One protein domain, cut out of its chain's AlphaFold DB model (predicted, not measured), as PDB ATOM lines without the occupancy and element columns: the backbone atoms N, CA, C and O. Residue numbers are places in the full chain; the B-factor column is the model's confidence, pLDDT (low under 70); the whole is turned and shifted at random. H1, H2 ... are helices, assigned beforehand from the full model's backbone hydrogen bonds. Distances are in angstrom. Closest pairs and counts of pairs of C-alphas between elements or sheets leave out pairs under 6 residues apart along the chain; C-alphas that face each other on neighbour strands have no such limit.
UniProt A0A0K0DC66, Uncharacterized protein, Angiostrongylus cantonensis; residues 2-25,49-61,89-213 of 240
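Overview. This is residues 2 to 25, 49 to 61 and 89 to 213 of the 240 residues of an uncharacterized protein of Angiostrongylus cantonensis (UniProt A0A0K0DC66). A six-helix bundle elongated along its helices is built as two rows of three, H1, H4, H2 over H5, H3, H6, with H3 in the middle of its row and the short H2 only loosely joined at one edge. The helices run nearly side by side, and the last residues of H6, 208 to 213, stick out at one end. The printed part has 162 residues, with six named helices in the order H1 to H6 and no named strand; the class is all helix. It is compact, with a radius of gyration of the C-alphas of 16.2 A, and spans 52 by 32 by 27 A along its three main axes.

Along the chain. H1 holds residues 2 to 25 and is 34.5 A long from C-alpha 2 at (20.942, -7.946, 35.841). H2 is residues 49 to 59. H3 is residues 89 to 112, 34.9 A long, from C-alpha 89 at (-17.021, -4.087, 31.075). H4, residues 118 to 145, measures 40.7 A. H5, residues 150 to 175, measures 37.7 A and has a kink of 32 degrees near residue 164. H6, residues 181 to 213, is the longest helix at 47.7 A and ends with C-alpha 213 at (-31.454, 1.640, 43.378).

Arrangement. H3 and H4 are the hub, touching three helices each. They form a helical hairpin at a shallow tilt of 13 degrees, opposite ways; their closest C-alphas, Thr 91 and Ser 142, are 6.6 A apart. H3 touches H5, the same way at a shallow tilt of 28 degrees, with C-alphas of Gly 106 and Gly 167 closest at 4.2 A. H3 touches H6, opposite ways at a shallow tilt of 19 degrees, with C-alphas of His 101 and Ala 192 closest at 4.7 A. H1 touches H4 with residues 15 to 24 alone, at a shallow tilt of 32 degrees, only just short of steep; the closest C-alphas, Thr 19 and Gly 140, are 4.6 A apart. H1 touches H5 with residues 8 to 19 alone; the closest C-alphas, Ala 8 and Pro 165, are 5.3 A apart. H2 only just touches H6, with 3 pairs of C-alphas within 8 A; the closest, Cys 55 and Ala 193, are 6.0 A apart. H1 and H6 are apart, as are H4 and H6. Every O i to N i+4 pair is within hydrogen-bond range in H2, H3 and H4, against 19 of 20 in H1, 18 of 22 in H5 and 27 of 29 in H6.

Size, cuts and confidence. The C-alphas farthest apart, Leu 2 and His 213, are 53.8 A apart. Residues 26 to 48 and 62 to 88 are not printed; the C-alpha gaps are 22.7 A from 25 to 49 and 34.0 A from 61 to 89. The links printed whole are tight. The mean pLDDT of the printed part is 77.7, and residues 49 to 61, 114 to 116, 179 to 180 and 202 to 213 are under 70.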
ATOM      1  N   LEU A   2      21.359  -6.615  35.340       75.50
ATOM      2  CA  LEU A   2      20.942  -7.946  35.841       75.50
ATOM      3  C   LEU A   2      20.003  -7.888  37.065       75.50
ATOM      4  O   LEU A   2      18.923  -8.465  37.035       75.50
ATOM      5  N   LEU A   3      20.368  -7.126  38.105       73.50
ATOM      6  CA  LEU A   3      19.540  -6.930  39.309       73.50
ATOM      7  C   LEU A   3      18.137  -6.386  39.003       73.50
ATOM      8  O   LEU A   3      17.193  -6.712  39.711       73.50
ATOM      9  N   LEU A   4      18.008  -5.593  37.939       72.75
ATOM     10  CA  LEU A   4      16.750  -4.987  37.514       72.75
ATOM     11  C   LEU A   4      15.834  -5.995  36.821       72.75
ATOM     12  O   LEU A   4      14.643  -6.037  37.108       72.75
ATOM     13  N   PHE A   5      16.402  -6.851  35.968       79.19
ATOM     14  CA  PHE A   5      15.671  -7.974  35.381       79.19
ATOM     15  C   PHE A   5      15.241  -8.982  36.449       79.19
ATOM     16  O   PHE A   5      14.097  -9.427  36.438       79.19
ATOM     17  N   VAL A   6      16.115  -9.281  37.414       84.19
ATOM     18  CA  VAL A   6      15.787 -10.159  38.546       84.19
ATOM     19  C   VAL A   6      14.670  -9.556  39.399       84.19
ATOM     20  O   VAL A   6      13.707 -10.254  39.711       84.19
ATOM     21  N   SER A   7      14.735  -8.260  39.731       78.94
ATOM     22  CA  SER A   7      13.662  -7.604  40.485       78.94
ATOM     23  C   SER A   7      12.357  -7.532  39.696       78.94
ATOM     24  O   SER A   7      11.301  -7.766  40.272       78.94
ATOM     25  N   ALA A   8      12.407  -7.260  38.388       79.81
ATOM     26  CA  ALA A   8      11.216  -7.216  37.543       79.81
ATOM     27  C   ALA A   8      10.543  -8.595  37.440       79.81
ATOM     28  O   ALA A   8       9.323  -8.688  37.555       79.81
ATOM     29  N   PHE A   9      11.327  -9.668  37.297       85.88
ATOM     30  CA  PHE A   9      10.817 -11.041  37.279       85.88
ATOM     31  C   PHE A   9      10.229 -11.463  38.633       85.88
ATOM     32  O   PHE A   9       9.178 -12.106  38.693       85.88
ATOM     33  N   LEU A  10      10.877 -11.068  39.733       86.81
ATOM     34  CA  LEU A  10      10.386 -11.334  41.082       86.81
ATOM     35  C   LEU A  10       9.070 -10.597  41.348       86.81
ATOM     36  O   LEU A  10       8.124 -11.221  41.820       86.81
ATOM     37  N   ILE A  11       8.978  -9.313  40.979       83.12
ATOM     38  CA  ILE A  11       7.733  -8.538  41.060       83.12
ATOM     39  C   ILE A  11       6.650  -9.231  40.232       83.12
ATOM     40  O   ILE A  11       5.621  -9.590  40.789       83.12
ATOM     41  N   PHE A  12       6.907  -9.530  38.956       86.62
ATOM     42  CA  PHE A  12       5.956 -10.223  38.079       86.62
ATOM     43  C   PHE A  12       5.401 -11.516  38.703       86.62
ATOM     44  O   PHE A  12       4.191 -11.734  38.718       86.62
ATOM     45  N   THR A  13       6.276 -12.340  39.286       87.75
ATOM     46  CA  THR A  13       5.882 -13.595  39.946       87.75
ATOM     47  C   THR A  13       5.022 -13.342  41.188       87.75
ATOM     48  O   THR A  13       3.989 -13.988  41.367       87.75
ATOM     49  N   VAL A  14       5.414 -12.380  42.032       87.94
ATOM     50  CA  VAL A  14       4.662 -12.003  43.238       87.94
ATOM     51  C   VAL A  14       3.266 -11.499  42.877       87.94
ATOM     52  O   VAL A  14       2.302 -11.910  43.521       87.94
ATOM     53  N   LEU A  15       3.127 -10.681  41.831       85.38
ATOM     54  CA  LEU A  15       1.828 -10.141  41.415       85.38
ATOM     55  C   LEU A  15       0.869 -11.231  40.958       85.38
ATOM     56  O   LEU A  15      -0.272 -11.272  41.420       85.38
ATOM     57  N   ILE A  16       1.351 -12.173  40.145       87.38
ATOM     58  CA  ILE A  16       0.558 -13.335  39.734       87.38
ATOM     59  C   ILE A  16       0.080 -14.099  40.973       87.38
ATOM     60  O   ILE A  16      -1.118 -14.340  41.120       87.38
ATOM     61  N   CYS A  17       0.977 -14.434  41.904       88.19
ATOM     62  CA  CYS A  17       0.598 -15.138  43.131       88.19
ATOM     63  C   CYS A  17      -0.434 -14.354  43.959       88.19
ATOM     64  O   CYS A  17      -1.427 -14.934  44.405       88.19
ATOM     65  N   CYS A  18      -0.238 -13.046  44.134       86.31
ATOM     66  CA  CYS A  18      -1.130 -12.176  44.896       86.31
ATOM     67  C   CYS A  18      -2.509 -12.001  44.255       86.31
ATOM     68  O   CYS A  18      -3.471 -11.832  44.994       86.31
ATOM     69  N   THR A  19      -2.641 -12.057  42.927       83.81
ATOM     70  CA  THR A  19      -3.948 -12.016  42.248       83.81
ATOM     71  C   THR A  19      -4.643 -13.379  42.264       83.81
ATOM     72  O   THR A  19      -5.852 -13.458  42.488       83.81
ATOM     73  N   PHE A  20      -3.893 -14.471  42.082       86.19
ATOM     74  CA  PHE A  20      -4.444 -15.828  42.114       86.19
ATOM     75  C   PHE A  20      -4.863 -16.270  43.520       86.19
ATOM     76  O   PHE A  20      -5.822 -17.026  43.647       86.19
ATOM     77  N   PHE A  21      -4.195 -15.793  44.572       87.62
ATOM     78  CA  PHE A  21      -4.533 -16.115  45.960       87.62
ATOM     79  C   PHE A  21      -5.992 -15.765  46.334       87.62
ATOM     80  O   PHE A  21      -6.736 -16.688  46.670       87.62
ATOM     81  N   PRO A  22      -6.464 -14.505  46.235       82.00
ATOM     82  CA  PRO A  22      -7.853 -14.149  46.512       82.00
ATOM     83  C   PRO A  22      -8.810 -14.757  45.485       82.00
ATOM     84  O   PRO A  22      -9.894 -15.187  45.870       82.00
ATOM     85  N   TYR A  23      -8.401 -14.872  44.214       83.50
ATOM     86  CA  TYR A  23      -9.213 -15.511  43.179       83.50
ATOM     87  C   TYR A  23      -9.552 -16.966  43.539       83.50
ATOM     88  O   TYR A  23     -10.721 -17.347  43.584       83.50
ATOM     89  N   PHE A  24      -8.542 -17.776  43.867       82.81
ATOM     90  CA  PHE A  24      -8.721 -19.189  44.202       82.81
ATOM     91  C   PHE A  24      -9.348 -19.378  45.587       82.81
ATOM     92  O   PHE A  24     -10.144 -20.296  45.788       82.81
ATOM     93  N   TYR A  25      -9.013 -18.501  46.539       80.75
ATOM     94  CA  TYR A  25      -9.585 -18.511  47.882       80.75
ATOM     95  C   TYR A  25     -11.100 -18.258  47.851       80.75
ATOM     96  O   TYR A  25     -11.851 -19.015  48.468       80.75
ATOM     97  N   GLY A  49     -11.938   3.014  49.269       65.62
ATOM     98  CA  GLY A  49     -11.488   4.013  50.232       65.62
ATOM     99  C   GLY A  49      -9.984   3.957  50.478       65.62
ATOM    100  O   GLY A  49      -9.339   5.001  50.535       65.62
ATOM    101  N   VAL A  50      -9.403   2.757  50.567       64.56
ATOM    102  CA  VAL A  50      -7.952   2.574  50.736       64.56
ATOM    103  C   VAL A  50      -7.192   3.039  49.491       64.56
ATOM    104  O   VAL A  50      -6.173   3.712  49.618       64.56
ATOM    105  N   PHE A  51      -7.709   2.756  48.296       59.38
ATOM    106  CA  PHE A  51      -7.135   3.222  47.033       59.38
ATOM    107  C   PHE A  51      -7.215   4.732  46.854       59.38
ATOM    108  O   PHE A  51      -6.219   5.374  46.527       59.38
ATOM    109  N   LEU A  52      -8.393   5.303  47.105       64.19
ATOM    110  CA  LEU A  52      -8.613   6.739  47.052       64.19
ATOM    111  C   LEU A  52      -7.713   7.441  48.078       64.19
ATOM    112  O   LEU A  52      -7.054   8.422  47.746       64.19
ATOM    113  N   SER A  53      -7.611   6.896  49.294       67.44
ATOM    114  CA  SER A  53      -6.719   7.395  50.342       67.44
ATOM    115  C   SER A  53      -5.251   7.315  49.937       67.44
ATOM    116  O   SER A  53      -4.551   8.305  50.107       67.44
ATOM    117  N   ALA A  54      -4.784   6.206  49.356       61.41
ATOM    118  CA  ALA A  54      -3.408   6.069  48.873       61.41
ATOM    119  C   ALA A  54      -3.091   7.069  47.746       61.41
ATOM    120  O   ALA A  54      -2.027   7.691  47.764       61.41
ATOM    121  N   CYS A  55      -4.033   7.299  46.823       61.03
ATOM    122  CA  CYS A  55      -3.909   8.337  45.799       61.03
ATOM    123  C   CYS A  55      -3.853   9.741  46.403       61.03
ATOM    124  O   CYS A  55      -2.972  10.518  46.039       61.03
ATOM    125  N   PHE A  56      -4.730  10.059  47.359       60.88
ATOM    126  CA  PHE A  56      -4.687  11.340  48.061       60.88
ATOM    127  C   PHE A  56      -3.421  11.490  48.905       60.88
ATOM    128  O   PHE A  56      -2.856  12.570  48.902       60.88
ATOM    129  N   LEU A  57      -2.916  10.448  49.571       60.03
ATOM    130  CA  LEU A  57      -1.660  10.496  50.333       60.03
ATOM    131  C   LEU A  57      -0.440  10.698  49.423       60.03
ATOM    132  O   LEU A  57       0.500  11.380  49.823       60.03
ATOM    133  N   GLY A  58      -0.471  10.150  48.203       58.25
ATOM    134  CA  GLY A  58       0.514  10.432  47.153       58.25
ATOM    135  C   GLY A  58       0.428  11.866  46.610       58.25
ATOM    136  O   GLY A  58       1.453  12.459  46.282       58.25
ATOM    137  N   LEU A  59      -0.775  12.454  46.587       53.38
ATOM    138  CA  LEU A  59      -1.042  13.848  46.194       53.38
ATOM    139  C   LEU A  59      -0.816  14.877  47.326       53.38
ATOM    140  O   LEU A  59      -0.445  16.020  47.058       53.38
ATOM    141  N   ILE A  60      -0.998  14.489  48.593       51.97
ATOM    142  CA  ILE A  60      -0.914  15.337  49.796       51.97
ATOM    143  C   ILE A  60       0.425  16.074  49.956       51.97
ATOM    144  O   ILE A  60       0.378  17.242  50.354       51.97
ATOM    145  N   PRO A  61       1.612  15.517  49.630       50.62
ATOM    146  CA  PRO A  61       2.842  16.301  49.710       50.62
ATOM    147  C   PRO A  61       2.904  17.467  48.708       50.62
ATOM    148  O   PRO A  61       3.843  18.256  48.793       50.62
ATOM    149  N   ALA A  89     -17.598  -5.378  31.468       72.62
ATOM    150  CA  ALA A  89     -17.021  -4.087  31.075       72.62
ATOM    151  C   ALA A  89     -16.351  -3.364  32.256       72.62
ATOM    152  O   ALA A  89     -15.259  -2.824  32.106       72.62
ATOM    153  N   ARG A  90     -16.940  -3.479  33.452       71.75
ATOM    154  CA  ARG A  90     -16.399  -2.933  34.707       71.75
ATOM    155  C   ARG A  90     -15.016  -3.491  35.028       71.75
ATOM    156  O   ARG A  90     -14.084  -2.751  35.309       71.75
ATOM    157  N   THR A  91     -14.852  -4.809  34.958       79.06
ATOM    158  CA  THR A  91     -13.572  -5.475  35.231       79.06
ATOM    159  C   THR A  91     -12.532  -5.165  34.150       79.06
ATOM    160  O   THR A  91     -11.345  -5.108  34.463       79.06
ATOM    161  N   LEU A  92     -12.948  -4.921  32.902       81.75
ATOM    162  CA  LEU A  92     -12.053  -4.467  31.831       81.75
ATOM    163  C   LEU A  92     -11.595  -3.017  32.029       81.75
ATOM    164  O   LEU A  92     -10.414  -2.728  31.862       81.75
ATOM    165  N   PHE A  93     -12.494  -2.119  32.427       82.19
ATOM    166  CA  PHE A  93     -12.146  -0.730  32.729       82.19
ATOM    167  C   PHE A  93     -11.250  -0.631  33.970       82.19
ATOM    168  O   PHE A  93     -10.248   0.081  33.951       82.19
ATOM    169  N   LEU A  94     -11.552  -1.409  35.016       80.75
ATOM    170  CA  LEU A  94     -10.691  -1.554  36.192       80.75
ATOM    171  C   LEU A  94      -9.312  -2.101  35.809       80.75
ATOM    172  O   LEU A  94      -8.304  -1.552  36.242       80.75
ATOM    173  N   LEU A  95      -9.248  -3.134  34.960       86.94
ATOM    174  CA  LEU A  95      -7.985  -3.652  34.427       86.94
ATOM    175  C   LEU A  95      -7.209  -2.564  33.683       86.94
ATOM    176  O   LEU A  95      -6.005  -2.440  33.881       86.94
ATOM    177  N   PHE A  96      -7.882  -1.785  32.839       85.06
ATOM    178  CA  PHE A  96      -7.257  -0.701  32.091       85.06
ATOM    179  C   PHE A  96      -6.674   0.361  33.033       85.06
ATOM    180  O   PHE A  96      -5.486   0.666  32.944       85.06
ATOM    181  N   GLY A  97      -7.467   0.854  33.991       82.00
ATOM    182  CA  GLY A  97      -7.013   1.828  34.985       82.00
ATOM    183  C   GLY A  97      -5.828   1.312  35.807       82.00
ATOM    184  O   GLY A  97      -4.794   1.976  35.880       82.00
ATOM    185  N   LEU A  98      -5.928   0.090  36.340       85.88
ATOM    186  CA  LEU A  98      -4.856  -0.553  37.108       85.88
ATOM    187  C   LEU A  98      -3.598  -0.802  36.261       85.88
ATOM    188  O   LEU A  98      -2.490  -0.559  36.728       85.88
ATOM    189  N   SER A  99      -3.750  -1.214  35.002       90.69
ATOM    190  CA  SER A  99      -2.628  -1.427  34.084       90.69
ATOM    191  C   SER A  99      -1.915  -0.121  33.743       90.69
ATOM    192  O   SER A  99      -0.688  -0.104  33.697       90.69
ATOM    193  N   THR A 100      -2.647   0.970  33.494       84.19
ATOM    194  CA  THR A 100      -2.025   2.283  33.244       84.19
ATOM    195  C   THR A 100      -1.304   2.808  34.480       84.19
ATOM    196  O   THR A 100      -0.184   3.304  34.369       84.19
ATOM    197  N   HIS A 101      -1.897   2.622  35.661       86.50
ATOM    198  CA  HIS A 101      -1.298   3.005  36.933       86.50
ATOM    199  C   HIS A 101       0.027   2.267  37.165       86.50
ATOM    200  O   HIS A 101       1.068   2.903  37.312       86.50
ATOM    201  N   SER A 102       0.010   0.935  37.088       89.12
ATOM    202  CA  SER A 102       1.199   0.100  37.278       89.12
ATOM    203  C   SER A 102       2.263   0.296  36.186       89.12
ATOM    204  O   SER A 102       3.458   0.227  36.476       89.12
ATOM    205  N   LEU A 103       1.872   0.613  34.944       90.56
ATOM    206  CA  LEU A 103       2.814   0.968  33.876       90.56
ATOM    207  C   LEU A 103       3.597   2.245  34.216       90.56
ATOM    208  O   LEU A 103       4.828   2.262  34.138       90.56
ATOM    209  N   PHE A 104       2.896   3.311  34.601       87.75
ATOM    210  CA  PHE A 104       3.527   4.583  34.952       87.75
ATOM    211  C   PHE A 104       4.319   4.498  36.260       87.75
ATOM    212  O   PHE A 104       5.396   5.089  36.353       87.75
ATOM    213  N   GLU A 105       3.859   3.702  37.224       84.94
ATOM    214  CA  GLU A 105       4.602   3.389  38.448       84.94
ATOM    215  C   GLU A 105       5.919   2.652  38.127       84.94
ATOM    216  O   GLU A 105       6.983   3.016  38.633       84.94
ATOM    217  N   GLY A 106       5.893   1.693  37.191       87.69
ATOM    218  CA  GLY A 106       7.088   1.020  36.672       87.69
ATOM    219  C   GLY A 106       8.075   1.974  35.987       87.69
ATOM    220  O   GLY A 106       9.285   1.875  36.214       87.69
ATOM    221  N   ILE A 107       7.575   2.933  35.198       87.81
ATOM    222  CA  ILE A 107       8.406   3.971  34.563       87.81
ATOM    223  C   ILE A 107       9.067   4.851  35.630       87.81
ATOM    224  O   ILE A 107      10.279   5.079  35.601       87.81
ATOM    225  N   ALA A 108       8.280   5.315  36.600       81.81
ATOM    226  CA  ALA A 108       8.751   6.142  37.699       81.81
ATOM    227  C   ALA A 108       9.871   5.447  38.491       81.81
ATOM    228  O   ALA A 108      10.927   6.037  38.721       81.81
ATOM    229  N   LEU A 109       9.689   4.171  38.837       81.50
ATOM    230  CA  LEU A 109      10.715   3.369  39.504       81.50
ATOM    231  C   LEU A 109      11.973   3.211  38.655       81.50
ATOM    232  O   LEU A 109      13.074   3.429  39.162       81.50
ATOM    233  N   GLY A 110      11.822   2.855  37.377       82.69
ATOM    234  CA  GLY A 110      12.951   2.647  36.472       82.69
ATOM    235  C   GLY A 110      13.851   3.880  36.357       82.69
ATOM    236  O   GLY A 110      15.071   3.740  36.310       82.69
ATOM    237  N   VAL A 111      13.266   5.081  36.422       80.62
ATOM    238  CA  VAL A 111      13.994   6.357  36.413       80.62
ATOM    239  C   VAL A 111      14.777   6.613  37.714       80.62
ATOM    240  O   VAL A 111      15.864   7.192  37.671       80.62
ATOM    241  N   GLN A 112      14.284   6.191  38.888       75.62
ATOM    242  CA  GLN A 112      14.967   6.464  40.165       75.62
ATOM    243  C   GLN A 112      15.951   5.426  40.666       75.62
ATOM    244  O   GLN A 112      16.738   5.768  41.555       75.62
ATOM    245  N   VAL A 113      15.921   4.196  40.153       70.94
ATOM    246  CA  VAL A 113      16.731   3.079  40.677       70.94
ATOM    247  C   VAL A 113      18.225   3.430  40.786       70.94
ATOM    248  O   VAL A 113      18.902   2.897  41.664       70.94
ATOM    249  N   TYR A 114      18.717   4.368  39.969       63.44
ATOM    250  CA  TYR A 114      20.132   4.750  39.907       63.44
ATOM    251  C   TYR A 114      20.465   6.116  40.527       63.44
ATOM    252  O   TYR A 114      21.605   6.328  40.930       63.44
ATOM    253  N   LYS A 115      19.505   7.054  40.586       64.81
ATOM    254  CA  LYS A 115      19.774   8.462  40.947       64.81
ATOM    255  C   LYS A 115      19.486   8.810  42.412       64.81
ATOM    256  O   LYS A 115      19.992   9.820  42.894       64.81
ATOM    257  N   LEU A 116      18.671   8.026  43.124       67.12
ATOM    258  CA  LEU A 116      18.227   8.368  44.483       67.12
ATOM    259  C   LEU A 116      19.060   7.703  45.592       67.12
ATOM    260  O   LEU A 116      19.494   6.558  45.475       67.12
ATOM    261  N   SER A 117      19.206   8.405  46.721       79.12
ATOM    262  CA  SER A 117      19.821   7.872  47.945       79.12
ATOM    263  C   SER A 117      19.111   6.602  48.434       79.12
ATOM    264  O   SER A 117      17.885   6.480  48.339       79.12
ATOM    265  N   ASN A 118      19.872   5.669  49.022       76.50
ATOM    266  CA  ASN A 118      19.386   4.366  49.499       76.50
ATOM    267  C   ASN A 118      18.134   4.460  50.387       76.50
ATOM    268  O   ASN A 118      17.256   3.607  50.298       76.50
ATOM    269  N   ARG A 119      18.024   5.511  51.210       76.75
ATOM    270  CA  ARG A 119      16.868   5.740  52.094       76.75
ATOM    271  C   ARG A 119      15.585   6.012  51.307       76.75
ATOM    272  O   ARG A 119      14.571   5.370  51.562       76.75
ATOM    273  N   CYS A 120      15.643   6.906  50.323       70.44
ATOM    274  CA  CYS A 120      14.488   7.247  49.495       70.44
ATOM    275  C   CYS A 120      14.094   6.082  48.576       70.44
ATOM    276  O   CYS A 120      12.909   5.808  48.410       70.44
ATOM    277  N   ARG A 121      15.077   5.345  48.039       74.75
ATOM    278  CA  ARG A 121      14.836   4.139  47.231       74.75
ATOM    279  C   ARG A 121      14.050   3.076  48.004       74.75
ATOM    280  O   ARG A 121      13.095   2.523  47.472       74.75
ATOM    281  N   ILE A 122      14.435   2.801  49.253       75.94
ATOM    282  CA  ILE A 122      13.740   1.818  50.100       75.94
ATOM    283  C   ILE A 122      12.308   2.276  50.409       75.94
ATOM    284  O   ILE A 122      11.389   1.466  50.346       75.94
ATOM    285  N   GLN A 123      12.100   3.567  50.687       75.94
ATOM    286  CA  GLN A 123      10.771   4.106  50.986       75.94
ATOM    287  C   GLN A 123       9.813   4.003  49.787       75.94
ATOM    288  O   GLN A 123       8.666   3.598  49.963       75.94
ATOM    289  N   PHE A 124      10.291   4.290  48.570       76.75
ATOM    290  CA  PHE A 124       9.500   4.108  47.347       76.75
ATOM    291  C   PHE A 124       9.198   2.635  47.054       76.75
ATOM    292  O   PHE A 124       8.072   2.316  46.694       76.75
ATOM    293  N   LEU A 125      10.161   1.729  47.256       76.62
ATOM    294  CA  LEU A 125       9.935   0.287  47.087       76.62
ATOM    295  C   LEU A 125       8.898  -0.264  48.070       76.62
ATOM    296  O   LEU A 125       8.097  -1.117  47.699       76.62
ATOM    297  N   TYR A 126       8.904   0.220  49.313       79.88
ATOM    298  CA  TYR A 126       7.888  -0.150  50.292       79.88
ATOM    299  C   TYR A 126       6.507   0.353  49.858       79.88
ATOM    300  O   TYR A 126       5.565  -0.431  49.816       79.88
ATOM    301  N   LEU A 127       6.388   1.629  49.472       74.94
ATOM    302  CA  LEU A 127       5.114   2.201  49.031       74.94
ATOM    303  C   LEU A 127       4.543   1.462  47.807       74.94
ATOM    304  O   LEU A 127       3.371   1.094  47.826       74.94
ATOM    305  N   LEU A 128       5.399   1.158  46.826       79.56
ATOM    306  CA  LEU A 128       5.095   0.336  45.649       79.56
ATOM    307  C   LEU A 128       4.551  -1.043  46.024       79.56
ATOM    308  O   LEU A 128       3.558  -1.518  45.478       79.56
ATOM    309  N   PHE A 129       5.254  -1.735  46.922       81.88
ATOM    310  CA  PHE A 129       4.875  -3.089  47.295       81.88
ATOM    311  C   PHE A 129       3.463  -3.102  47.886       81.88
ATOM    312  O   PHE A 129       2.645  -3.940  47.516       81.88
ATOM    313  N   PHE A 130       3.145  -2.129  48.743       79.75
ATOM    314  CA  PHE A 130       1.811  -2.003  49.323       79.75
ATOM    315  C   PHE A 130       0.747  -1.600  48.292       79.75
ATOM    316  O   PHE A 130      -0.291  -2.263  48.240       79.75
ATOM    317  N   SER A 131       0.985  -0.576  47.462       79.00
ATOM    318  CA  SER A 131       0.025  -0.126  46.435       79.00
ATOM    319  C   SER A 131      -0.310  -1.256  45.462       79.00
ATOM    320  O   SER A 131      -1.480  -1.569  45.235       79.00
ATOM    321  N   THR A 132       0.714  -1.944  44.957       82.62
ATOM    322  CA  THR A 132       0.555  -2.950  43.907       82.62
ATOM    323  C   THR A 132      -0.074  -4.236  44.437       82.62
ATOM    324  O   THR A 132      -0.913  -4.836  43.760       82.62
ATOM    325  N   VAL A 133       0.268  -4.662  45.660       83.06
ATOM    326  CA  VAL A 133      -0.384  -5.820  46.293       83.06
ATOM    327  C   VAL A 133      -1.870  -5.540  46.512       83.06
ATOM    328  O   VAL A 133      -2.698  -6.396  46.193       83.06
ATOM    329  N   LEU A 134      -2.228  -4.339  46.980       80.94
ATOM    330  CA  LEU A 134      -3.627  -3.938  47.122       80.94
ATOM    331  C   LEU A 134      -4.344  -3.951  45.764       80.94
ATOM    332  O   LEU A 134      -5.401  -4.580  45.660       80.94
ATOM    333  N   CYS A 135      -3.753  -3.351  44.718       82.50
ATOM    334  CA  CYS A 135      -4.253  -3.376  43.330       82.50
ATOM    335  C   CYS A 135      -4.566  -4.804  42.863       82.50
ATOM    336  O   CYS A 135      -5.656  -5.085  42.362       82.50
ATOM    337  N   CYS A 136      -3.624  -5.723  43.074       86.19
ATOM    338  CA  CYS A 136      -3.735  -7.116  42.651       86.19
ATOM    339  C   CYS A 136      -4.803  -7.891  43.424       86.19
ATOM    340  O   CYS A 136      -5.499  -8.717  42.829       86.19
ATOM    341  N   ILE A 137      -4.954  -7.624  44.725       82.56
ATOM    342  CA  ILE A 137      -6.001  -8.239  45.545       82.56
ATOM    343  C   ILE A 137      -7.375  -7.765  45.085       82.56
ATOM    344  O   ILE A 137      -8.251  -8.595  44.849       82.56
ATOM    345  N   ALA A 138      -7.557  -6.456  44.915       80.19
ATOM    346  CA  ALA A 138      -8.823  -5.888  44.468       80.19
ATOM    347  C   ALA A 138      -9.218  -6.420  43.088       80.19
ATOM    348  O   ALA A 138     -10.332  -6.912  42.917       80.19
ATOM    349  N   TYR A 139      -8.271  -6.445  42.147       85.94
ATOM    350  CA  TYR A 139      -8.495  -7.026  40.829       85.94
ATOM    351  C   TYR A 139      -8.841  -8.522  40.891       85.94
ATOM    352  O   TYR A 139      -9.791  -8.967  40.246       85.94
ATOM    353  N   GLY A 140      -8.121  -9.303  41.705       85.94
ATOM    354  CA  GLY A 140      -8.381 -10.733  41.894       85.94
ATOM    355  C   GLY A 140      -9.750 -11.023  42.515       85.94
ATOM    356  O   GLY A 140     -10.429 -11.965  42.100       85.94
ATOM    357  N   VAL A 141     -10.200 -10.184  43.454       80.50
ATOM    358  CA  VAL A 141     -11.556 -10.240  44.018       80.50
ATOM    359  C   VAL A 141     -12.600  -9.897  42.954       80.50
ATOM    360  O   VAL A 141     -13.558 -10.654  42.803       80.50
ATOM    361  N   SER A 142     -12.408  -8.831  42.165       79.00
ATOM    362  CA  SER A 142     -13.316  -8.483  41.060       79.00
ATOM    363  C   SER A 142     -13.450  -9.622  40.042       79.00
ATOM    364  O   SER A 142     -14.539  -9.874  39.530       79.00
ATOM    365  N   LEU A 143     -12.365 -10.355  39.777       81.06
ATOM    366  CA  LEU A 143     -12.352 -11.495  38.858       81.06
ATOM    367  C   LEU A 143     -13.092 -12.717  39.430       81.06
ATOM    368  O   LEU A 143     -13.809 -13.408  38.703       81.06
ATOM    369  N   ALA A 144     -12.964 -12.953  40.739       79.44
ATOM    370  CA  ALA A 144     -13.699 -13.999  41.448       79.44
ATOM    371  C   ALA A 144     -15.208 -13.718  41.497       79.44
ATOM    372  O   ALA A 144     -16.012 -14.630  41.313       79.44
ATOM    373  N   GLN A 145     -15.597 -12.454  41.694       71.25
ATOM    374  CA  GLN A 145     -16.998 -12.024  41.753       71.25
ATOM    375  C   GLN A 145     -17.759 -12.267  40.447       71.25
ATOM    376  O   GLN A 145     -18.950 -12.566  40.474       71.25
ATOM    377  N   GLN A 146     -17.084 -12.155  39.302       70.56
ATOM    378  CA  GLN A 146     -17.694 -12.385  37.990       70.56
ATOM    379  C   GLN A 146     -17.741 -13.875  37.602       70.56
ATOM    380  O   GLN A 146     -18.094 -14.187  36.469       70.56
ATOM    381  N   HIS A 147     -17.344 -14.791  38.500       71.69
ATOM    382  CA  HIS A 147     -17.142 -16.216  38.203       71.69
ATOM    383  C   HIS A 147     -16.347 -16.436  36.905       71.69
ATOM    384  O   HIS A 147     -16.605 -17.375  36.149       71.69
ATOM    385  N   ALA A 148     -15.387 -15.545  36.625       70.94
ATOM    386  CA  ALA A 148     -14.661 -15.572  35.369       70.94
ATOM    387  C   ALA A 148     -13.854 -16.878  35.292       70.94
ATOM    388  O   ALA A 148     -13.066 -17.164  36.206       70.94
ATOM    389  N   PRO A 149     -14.019 -17.690  34.231       77.44
ATOM    390  CA  PRO A 149     -13.247 -18.913  34.085       77.44
ATOM    391  C   PRO A 149     -11.759 -18.568  33.978       77.44
ATOM    392  O   PRO A 149     -11.380 -17.612  33.299       77.44
ATOM    393  N   VAL A 150     -10.905 -19.393  34.596       81.56
ATOM    394  CA  VAL A 150      -9.438 -19.212  34.622       81.56
ATOM    395  C   VAL A 150      -8.829 -18.922  33.249       81.56
ATOM    396  O   VAL A 150      -7.850 -18.194  33.152       81.56
ATOM    397  N   ARG A 151      -9.431 -19.450  32.177       81.56
ATOM    398  CA  ARG A 151      -8.981 -19.264  30.790       81.56
ATOM    399  C   ARG A 151      -9.051 -17.811  30.321       81.56
ATOM    400  O   ARG A 151      -8.200 -17.395  29.548       81.56
ATOM    401  N   VAL A 152     -10.052 -17.061  30.781       83.00
ATOM    402  CA  VAL A 152     -10.246 -15.647  30.418       83.00
ATOM    403  C   VAL A 152      -9.578 -14.734  31.454       83.00
ATOM    404  O   VAL A 152      -9.074 -13.673  31.107       83.00
ATOM    405  N   ALA A 153      -9.483 -15.185  32.707       84.88
ATOM    406  CA  ALA A 153      -8.749 -14.511  33.777       84.88
ATOM    407  C   ALA A 153      -7.224 -14.478  33.553       84.88
ATOM    408  O   ALA A 153      -6.577 -13.467  33.804       84.88
ATOM    409  N   LEU A 154      -6.631 -15.578  33.077       88.38
ATOM    410  CA  LEU A 154      -5.184 -15.692  32.884       88.38
ATOM    411  C   LEU A 154      -4.597 -14.562  32.010       88.38
ATOM    412  O   LEU A 154      -3.671 -13.900  32.481       88.38
ATOM    413  N   PRO A 155      -5.103 -14.277  30.790       88.56
ATOM    414  CA  PRO A 155      -4.527 -13.222  29.959       88.56
ATOM    415  C   PRO A 155      -4.624 -11.832  30.599       88.56
ATOM    416  O   PRO A 155      -3.696 -11.042  30.452       88.56
ATOM    417  N   THR A 156      -5.682 -11.518  31.351       89.44
ATOM    418  CA  THR A 156      -5.807 -10.192  31.970       89.44
ATOM    419  C   THR A 156      -4.871  -9.992  33.158       89.44
ATOM    420  O   THR A 156      -4.285  -8.920  33.301       89.44
ATOM    421  N   VAL A 157      -4.645 -11.035  33.963       90.81
ATOM    422  CA  VAL A 157      -3.637 -11.020  35.038       90.81
ATOM    423  C   VAL A 157      -2.223 -10.883  34.468       90.81
ATOM    424  O   VAL A 157      -1.393 -10.179  35.049       90.81
ATOM    425  N   LEU A 158      -1.951 -11.504  33.314       90.88
ATOM    426  CA  LEU A 158      -0.672 -11.355  32.617       90.88
ATOM    427  C   LEU A 158      -0.463  -9.929  32.107       90.88
ATOM    428  O   LEU A 158       0.621  -9.390  32.304       90.88
ATOM    429  N   ILE A 159      -1.484  -9.301  31.512       92.00
ATOM    430  CA  ILE A 159      -1.418  -7.898  31.067       92.00
ATOM    431  C   ILE A 159      -1.112  -6.979  32.255       92.00
ATOM    432  O   ILE A 159      -0.173  -6.185  32.192       92.00
ATOM    433  N   LEU A 160      -1.850  -7.136  33.360       89.69
ATOM    434  CA  LEU A 160      -1.639  -6.341  34.567       89.69
ATOM    435  C   LEU A 160      -0.226  -6.537  35.133       89.69
ATOM    436  O   LEU A 160       0.464  -5.562  35.414       89.69
ATOM    437  N   SER A 161       0.243  -7.781  35.245       90.44
ATOM    438  CA  SER A 161       1.568  -8.077  35.810       90.44
ATOM    439  C   SER A 161       2.708  -7.626  34.893       90.44
ATOM    440  O   SER A 161       3.747  -7.187  35.381       90.44
ATOM    441  N   ALA A 162       2.529  -7.709  33.571       90.38
ATOM    442  CA  ALA A 162       3.522  -7.289  32.581       90.38
ATOM    443  C   ALA A 162       3.674  -5.762  32.488       90.38
ATOM    444  O   ALA A 162       4.714  -5.291  32.024       90.38
ATOM    445  N   SER A 163       2.690  -4.989  32.964       92.06
ATOM    446  CA  SER A 163       2.733  -3.523  32.944       92.06
ATOM    447  C   SER A 163       3.934  -2.943  33.709       92.06
ATOM    448  O   SER A 163       4.589  -2.035  33.201       92.06
ATOM    449  N   ILE A 164       4.306  -3.509  34.865       89.19
ATOM    450  CA  ILE A 164       5.438  -3.010  35.670       89.19
ATOM    451  C   ILE A 164       6.790  -3.300  34.999       89.19
ATOM    452  O   ILE A 164       7.564  -2.357  34.810       89.19
ATOM    453  N   PRO A 165       7.105  -4.548  34.579       90.19
ATOM    454  CA  PRO A 165       8.301  -4.821  33.783       90.19
ATOM    455  C   PRO A 165       8.373  -3.983  32.504       90.19
ATOM    456  O   PRO A 165       9.445  -3.476  32.175       90.19
ATOM    457  N   ALA A 166       7.246  -3.799  31.807       91.31
ATOM    458  CA  ALA A 166       7.182  -2.956  30.618       91.31
ATOM    459  C   ALA A 166       7.517  -1.496  30.946       91.31
ATOM    460  O   ALA A 166       8.318  -0.882  30.243       91.31
ATOM    461  N   GLY A 167       6.984  -0.952  32.041       90.12
ATOM    462  CA  GLY A 167       7.270   0.414  32.470       90.12
ATOM    463  C   GLY A 167       8.740   0.626  32.828       90.12
ATOM    464  O   GLY A 167       9.365   1.583  32.377       90.12
ATOM    465  N   ILE A 168       9.330  -0.320  33.560       88.62
ATOM    466  CA  ILE A 168      10.762  -0.318  33.882       88.62
ATOM    467  C   ILE A 168      11.607  -0.357  32.601       88.62
ATOM    468  O   ILE A 168      12.583   0.384  32.477       88.62
ATOM    469  N   PHE A 169      11.234  -1.203  31.638       89.06
ATOM    470  CA  PHE A 169      11.929  -1.314  30.358       89.06
ATOM    471  C   PHE A 169      11.862  -0.008  29.554       89.06
ATOM    472  O   PHE A 169      12.888   0.475  29.075       89.06
ATOM    473  N   VAL A 170      10.678   0.607  29.474       89.94
ATOM    474  CA  VAL A 170      10.481   1.918  28.836       89.94
ATOM    475  C   VAL A 170      11.318   2.994  29.528       89.94
ATOM    476  O   VAL A 170      11.975   3.774  28.846       89.94
ATOM    477  N   ALA A 171      11.366   3.019  30.861       87.50
ATOM    478  CA  ALA A 171      12.190   3.975  31.597       87.50
ATOM    479  C   ALA A 171      13.681   3.838  31.286       87.50
ATOM    480  O   ALA A 171      14.350   4.845  31.072       87.50
ATOM    481  N   VAL A 172      14.196   2.606  31.212       85.38
ATOM    482  CA  VAL A 172      15.590   2.358  30.820       85.38
ATOM    483  C   VAL A 172      15.854   2.857  29.403       85.38
ATOM    484  O   VAL A 172      16.885   3.483  29.172       85.38
ATOM    485  N   LEU A 173      14.927   2.621  28.469       86.62
ATOM    486  CA  LEU A 173      15.050   3.094  27.091       86.62
ATOM    487  C   LEU A 173      15.061   4.630  27.008       86.62
ATOM    488  O   LEU A 173      15.868   5.199  26.279       86.62
ATOM    489  N   VAL A 174      14.199   5.301  27.777       85.31
ATOM    490  CA  VAL A 174      14.110   6.770  27.822       85.31
ATOM    491  C   VAL A 174      15.343   7.400  28.478       85.31
ATOM    492  O   VAL A 174      15.815   8.435  28.008       85.31
ATOM    493  N   ASP A 175      15.897   6.774  29.519       81.00
ATOM    494  CA  ASP A 175      17.100   7.258  30.216       81.00
ATOM    495  C   ASP A 175      18.349   7.246  29.312       81.00
ATOM    496  O   ASP A 175      19.242   8.067  29.497       81.00
ATOM    497  N   GLN A 176      18.388   6.399  28.272       80.31
ATOM    498  CA  GLN A 176      19.466   6.431  27.269       80.31
ATOM    499  C   GLN A 176      19.437   7.680  26.376       80.31
ATOM    500  O   GLN A 176      20.464   8.055  25.815       80.31
ATOM    501  N   ILE A 177      18.269   8.306  26.204       78.94
ATOM    502  CA  ILE A 177      18.057   9.374  25.213       78.94
ATOM    503  C   ILE A 177      18.038  10.756  25.879       78.94
ATOM    504  O   ILE A 177      18.417  11.745  25.254       78.94
ATOM    505  N   ASN A 178      17.596  10.854  27.137       75.62
ATOM    506  CA  ASN A 178      17.350  12.138  27.790       75.62
ATOM    507  C   ASN A 178      17.803  12.160  29.257       75.62
ATOM    508  O   ASN A 178      17.385  11.337  30.065       75.62
ATOM    509  N   SER A 179      18.567  13.186  29.637       66.06
ATOM    510  CA  SER A 179      19.103  13.351  30.997       66.06
ATOM    511  C   SER A 179      18.085  13.914  32.006       66.06
ATOM    512  O   SER A 179      18.252  13.737  33.219       66.06
ATOM    513  N   ASN A 180      17.019  14.578  31.530       69.94
ATOM    514  CA  ASN A 180      16.035  15.314  32.344       69.94
ATOM    515  C   ASN A 180      14.810  14.465  32.734       69.94
ATOM    516  O   ASN A 180      13.658  14.851  32.534       69.94
ATOM    517  N   THR A 181      15.050  13.289  33.307       77.25
ATOM    518  CA  THR A 181      14.014  12.287  33.611       77.25
ATOM    519  C   THR A 181      13.143  12.614  34.837       77.25
ATOM    520  O   THR A 181      12.094  12.005  35.034       77.25
ATOM    521  N   THR A 182      13.507  13.628  35.630       75.38
ATOM    522  CA  THR A 182      12.780  14.014  36.854       75.38
ATOM    523  C   THR A 182      11.404  14.630  36.573       75.38
ATOM    524  O   THR A 182      10.433  14.272  37.232       75.38
ATOM    525  N   LEU A 183      11.294  15.526  35.584       78.12
ATOM    526  CA  LEU A 183      10.019  16.161  35.211       78.12
ATOM    527  C   LEU A 183       9.052  15.138  34.609       78.12
ATOM    528  O   LEU A 183       7.875  15.115  34.963       78.12
ATOM    529  N   LEU A 184       9.571  14.251  33.755       77.56
ATOM    530  CA  LEU A 184       8.804  13.157  33.163       77.56
ATOM    531  C   LEU A 184       8.143  12.303  34.246       77.56
ATOM    532  O   LEU A 184       6.972  11.959  34.126       77.56
ATOM    533  N   ARG A 185       8.870  12.012  35.327       76.81
ATOM    534  CA  ARG A 185       8.314  11.259  36.441       76.81
ATOM    535  C   ARG A 185       7.128  11.965  37.091       76.81
ATOM    536  O   ARG A 185       6.099  11.330  37.279       76.81
ATOM    537  N   PHE A 186       7.260  13.251  37.416       78.62
ATOM    538  CA  PHE A 186       6.174  13.997  38.061       78.62
ATOM    539  C   PHE A 186       4.911  14.032  37.194       78.62
ATOM    540  O   PHE A 186       3.812  13.840  37.709       78.62
ATOM    541  N   ILE A 187       5.068  14.202  35.877       80.75
ATOM    542  CA  ILE A 187       3.942  14.157  34.937       80.75
ATOM    543  C   ILE A 187       3.320  12.758  34.890       80.75
ATOM    544  O   ILE A 187       2.102  12.637  34.977       80.75
ATOM    545  N   MET A 188       4.135  11.705  34.777       79.81
ATOM    546  CA  MET A 188       3.641  10.327  34.679       79.81
ATOM    547  C   MET A 188       2.942   9.869  35.959       79.81
ATOM    548  O   MET A 188       1.915   9.208  35.883       79.81
ATOM    549  N   GLU A 189       3.447  10.260  37.128       74.00
ATOM    550  CA  GLU A 189       2.857   9.913  38.423       74.00
ATOM    551  C   GLU A 189       1.553  10.690  38.677       74.00
ATOM    552  O   GLU A 189       0.566  10.111  39.132       74.00
ATOM    553  N   GLY A 190       1.493  11.967  38.274       72.56
ATOM    554  CA  GLY A 190       0.256  12.754  38.283       72.56
ATOM    555  C   GLY A 190      -0.809  12.207  37.325       72.56
ATOM    556  O   GLY A 190      -1.979  12.100  37.697       72.56
ATOM    557  N   LEU A 191      -0.409  11.796  36.117       74.44
ATOM    558  CA  LEU A 191      -1.309  11.194  35.131       74.44
ATOM    559  C   LEU A 191      -1.800   9.812  35.594       74.44
ATOM    560  O   LEU A 191      -2.992   9.534  35.511       74.44
ATOM    561  N   ALA A 192      -0.923   8.994  36.185       75.88
ATOM    562  CA  ALA A 192      -1.275   7.706  36.783       75.88
ATOM    563  C   ALA A 192      -2.298   7.833  37.916       75.88
ATOM    564  O   ALA A 192      -3.269   7.075  37.960       75.88
ATOM    565  N   ALA A 193      -2.090   8.787  38.828       73.31
ATOM    566  CA  ALA A 193      -3.011   9.045  39.928       73.31
ATOM    567  C   ALA A 193      -4.361   9.576  39.413       73.31
ATOM    568  O   ALA A 193      -5.412   9.100  39.840       73.31
ATOM    569  N   GLY A 194      -4.344  10.507  38.453       71.94
ATOM    570  CA  GLY A 194      -5.552  11.091  37.870       71.94
ATOM    571  C   GLY A 194      -6.416  10.081  37.109       71.94
ATOM    572  O   GLY A 194      -7.622  10.006  37.347       71.94
ATOM    573  N   THR A 195      -5.814   9.265  36.233       72.88
ATOM    574  CA  THR A 195      -6.538   8.223  35.482       72.88
ATOM    575  C   THR A 195      -7.149   7.189  36.420       72.88
ATOM    576  O   THR A 195      -8.303   6.802  36.242       72.88
ATOM    577  N   PHE A 196      -6.409   6.776  37.447       72.94
ATOM    578  CA  PHE A 196      -6.897   5.808  38.417       72.94
ATOM    579  C   PHE A 196      -8.083   6.346  39.235       72.94
ATOM    580  O   PHE A 196      -9.095   5.656  39.352       72.94
ATOM    581  N   VAL A 197      -8.009   7.589  39.730       74.75
ATOM    582  CA  VAL A 197      -9.124   8.229  40.452       74.75
ATOM    583  C   VAL A 197     -10.350   8.383  39.549       74.75
ATOM    584  O   VAL A 197     -11.458   8.071  39.977       74.75
ATOM    585  N   TYR A 198     -10.169   8.809  38.295       74.44
ATOM    586  CA  TYR A 198     -11.272   8.926  37.337       74.44
ATOM    587  C   TYR A 198     -11.971   7.579  37.109       74.44
ATOM    588  O   TYR A 198     -13.189   7.490  37.265       74.44
ATOM    589  N   VAL A 199     -11.208   6.526  36.801       72.50
ATOM    590  CA  VAL A 199     -11.756   5.184  36.555       72.50
ATOM    591  C   VAL A 199     -12.420   4.620  37.814       72.50
ATOM    592  O   VAL A 199     -13.533   4.107  37.727       72.50
ATOM    593  N   ALA A 200     -11.802   4.756  38.991       70.38
ATOM    594  CA  ALA A 200     -12.371   4.276  40.252       70.38
ATOM    595  C   ALA A 200     -13.700   4.975  40.596       70.38
ATOM    596  O   ALA A 200     -14.678   4.314  40.950       70.38
ATOM    597  N   CYS A 201     -13.764   6.300  40.446       71.31
ATOM    598  CA  CYS A 201     -14.978   7.068  40.710       71.31
ATOM    599  C   CYS A 201     -16.077   6.783  39.680       71.31
ATOM    600  O   CYS A 201     -17.226   6.573  40.053       71.31
ATOM    601  N   VAL A 202     -15.762   6.760  38.386       67.19
ATOM    602  CA  VAL A 202     -16.795   6.587  37.355       67.19
ATOM    603  C   VAL A 202     -17.326   5.159  37.332       67.19
ATOM    604  O   VAL A 202     -18.539   4.971  37.298       67.19
ATOM    605  N   GLU A 203     -16.460   4.153  37.412       65.94
ATOM    606  CA  GLU A 203     -16.874   2.759  37.231       65.94
ATOM    607  C   GLU A 203     -17.298   2.094  38.536       65.94
ATOM    608  O   GLU A 203     -18.290   1.367  38.555       65.94
ATOM    609  N   MET A 204     -16.583   2.334  39.639       64.31
ATOM    610  CA  MET A 204     -16.845   1.622  40.891       64.31
ATOM    611  C   MET A 204     -17.954   2.287  41.709       64.31
ATOM    612  O   MET A 204     -18.869   1.601  42.157       64.31
ATOM    613  N   LEU A 205     -17.933   3.619  41.848       64.19
ATOM    614  CA  LEU A 205     -18.965   4.336  42.608       64.19
ATOM    615  C   LEU A 205     -20.314   4.342  41.873       64.19
ATOM    616  O   LEU A 205     -21.343   4.051  42.482       64.19
ATOM    617  N   SER A 206     -20.330   4.616  40.563       62.97
ATOM    618  CA  SER A 206     -21.591   4.641  39.798       62.97
ATOM    619  C   SER A 206     -22.245   3.261  39.713       62.97
ATOM    620  O   SER A 206     -23.471   3.153  39.750       62.97
ATOM    621  N   ALA A 207     -21.446   2.192  39.639       60.53
ATOM    622  CA  ALA A 207     -21.956   0.827  39.615       60.53
ATOM    623  C   ALA A 207     -22.644   0.429  40.928       60.53
ATOM    624  O   ALA A 207     -23.744  -0.123  40.870       60.53
ATOM    625  N   GLU A 208     -22.041   0.723  42.083       61.59
ATOM    626  CA  GLU A 208     -22.622   0.415  43.402       61.59
ATOM    627  C   GLU A 208     -23.871   1.269  43.690       61.59
ATOM    628  O   GLU A 208     -24.854   0.780  44.245       61.59
ATOM    629  N   LEU A 209     -23.896   2.533  43.248       61.72
ATOM    630  CA  LEU A 209     -25.094   3.374  43.364       61.72
ATOM    631  C   LEU A 209     -26.240   2.870  42.471       61.72
ATOM    632  O   LEU A 209     -27.397   2.855  42.894       61.72
ATOM    633  N   SER A 210     -25.930   2.403  41.256       59.03
ATOM    634  CA  SER A 210     -26.934   1.859  40.332       59.03
ATOM    635  C   SER A 210     -27.551   0.537  40.812       59.03
ATOM    636  O   SER A 210     -28.754   0.328  40.649       59.03
ATOM    637  N   SER A 211     -26.766  -0.346  41.443       52.66
ATOM    638  CA  SER A 211     -27.267  -1.616  41.989       52.66
ATOM    639  C   SER A 211     -28.120  -1.409  43.242       52.66
ATOM    640  O   SER A 211     -29.117  -2.109  43.426       52.66
ATOM    641  N   SER A 212     -27.786  -0.413  44.069       54.62
ATOM    642  CA  SER A 212     -28.563  -0.088  45.268       54.62
ATOM    643  C   SER A 212     -29.967   0.437  44.935       54.62
ATOM    644  O   SER A 212     -30.909   0.161  45.676       54.62
ATOM    645  N   HIS A 213     -30.141   1.141  43.810       48.94
ATOM    646  CA  HIS A 213     -31.454   1.640  43.378       48.94
ATOM    647  C   HIS A 213     -32.365   0.521  42.834       48.94
ATOM    648  O   HIS A 213     -33.572   0.542  43.060       48.94
TER     649      HIS A 213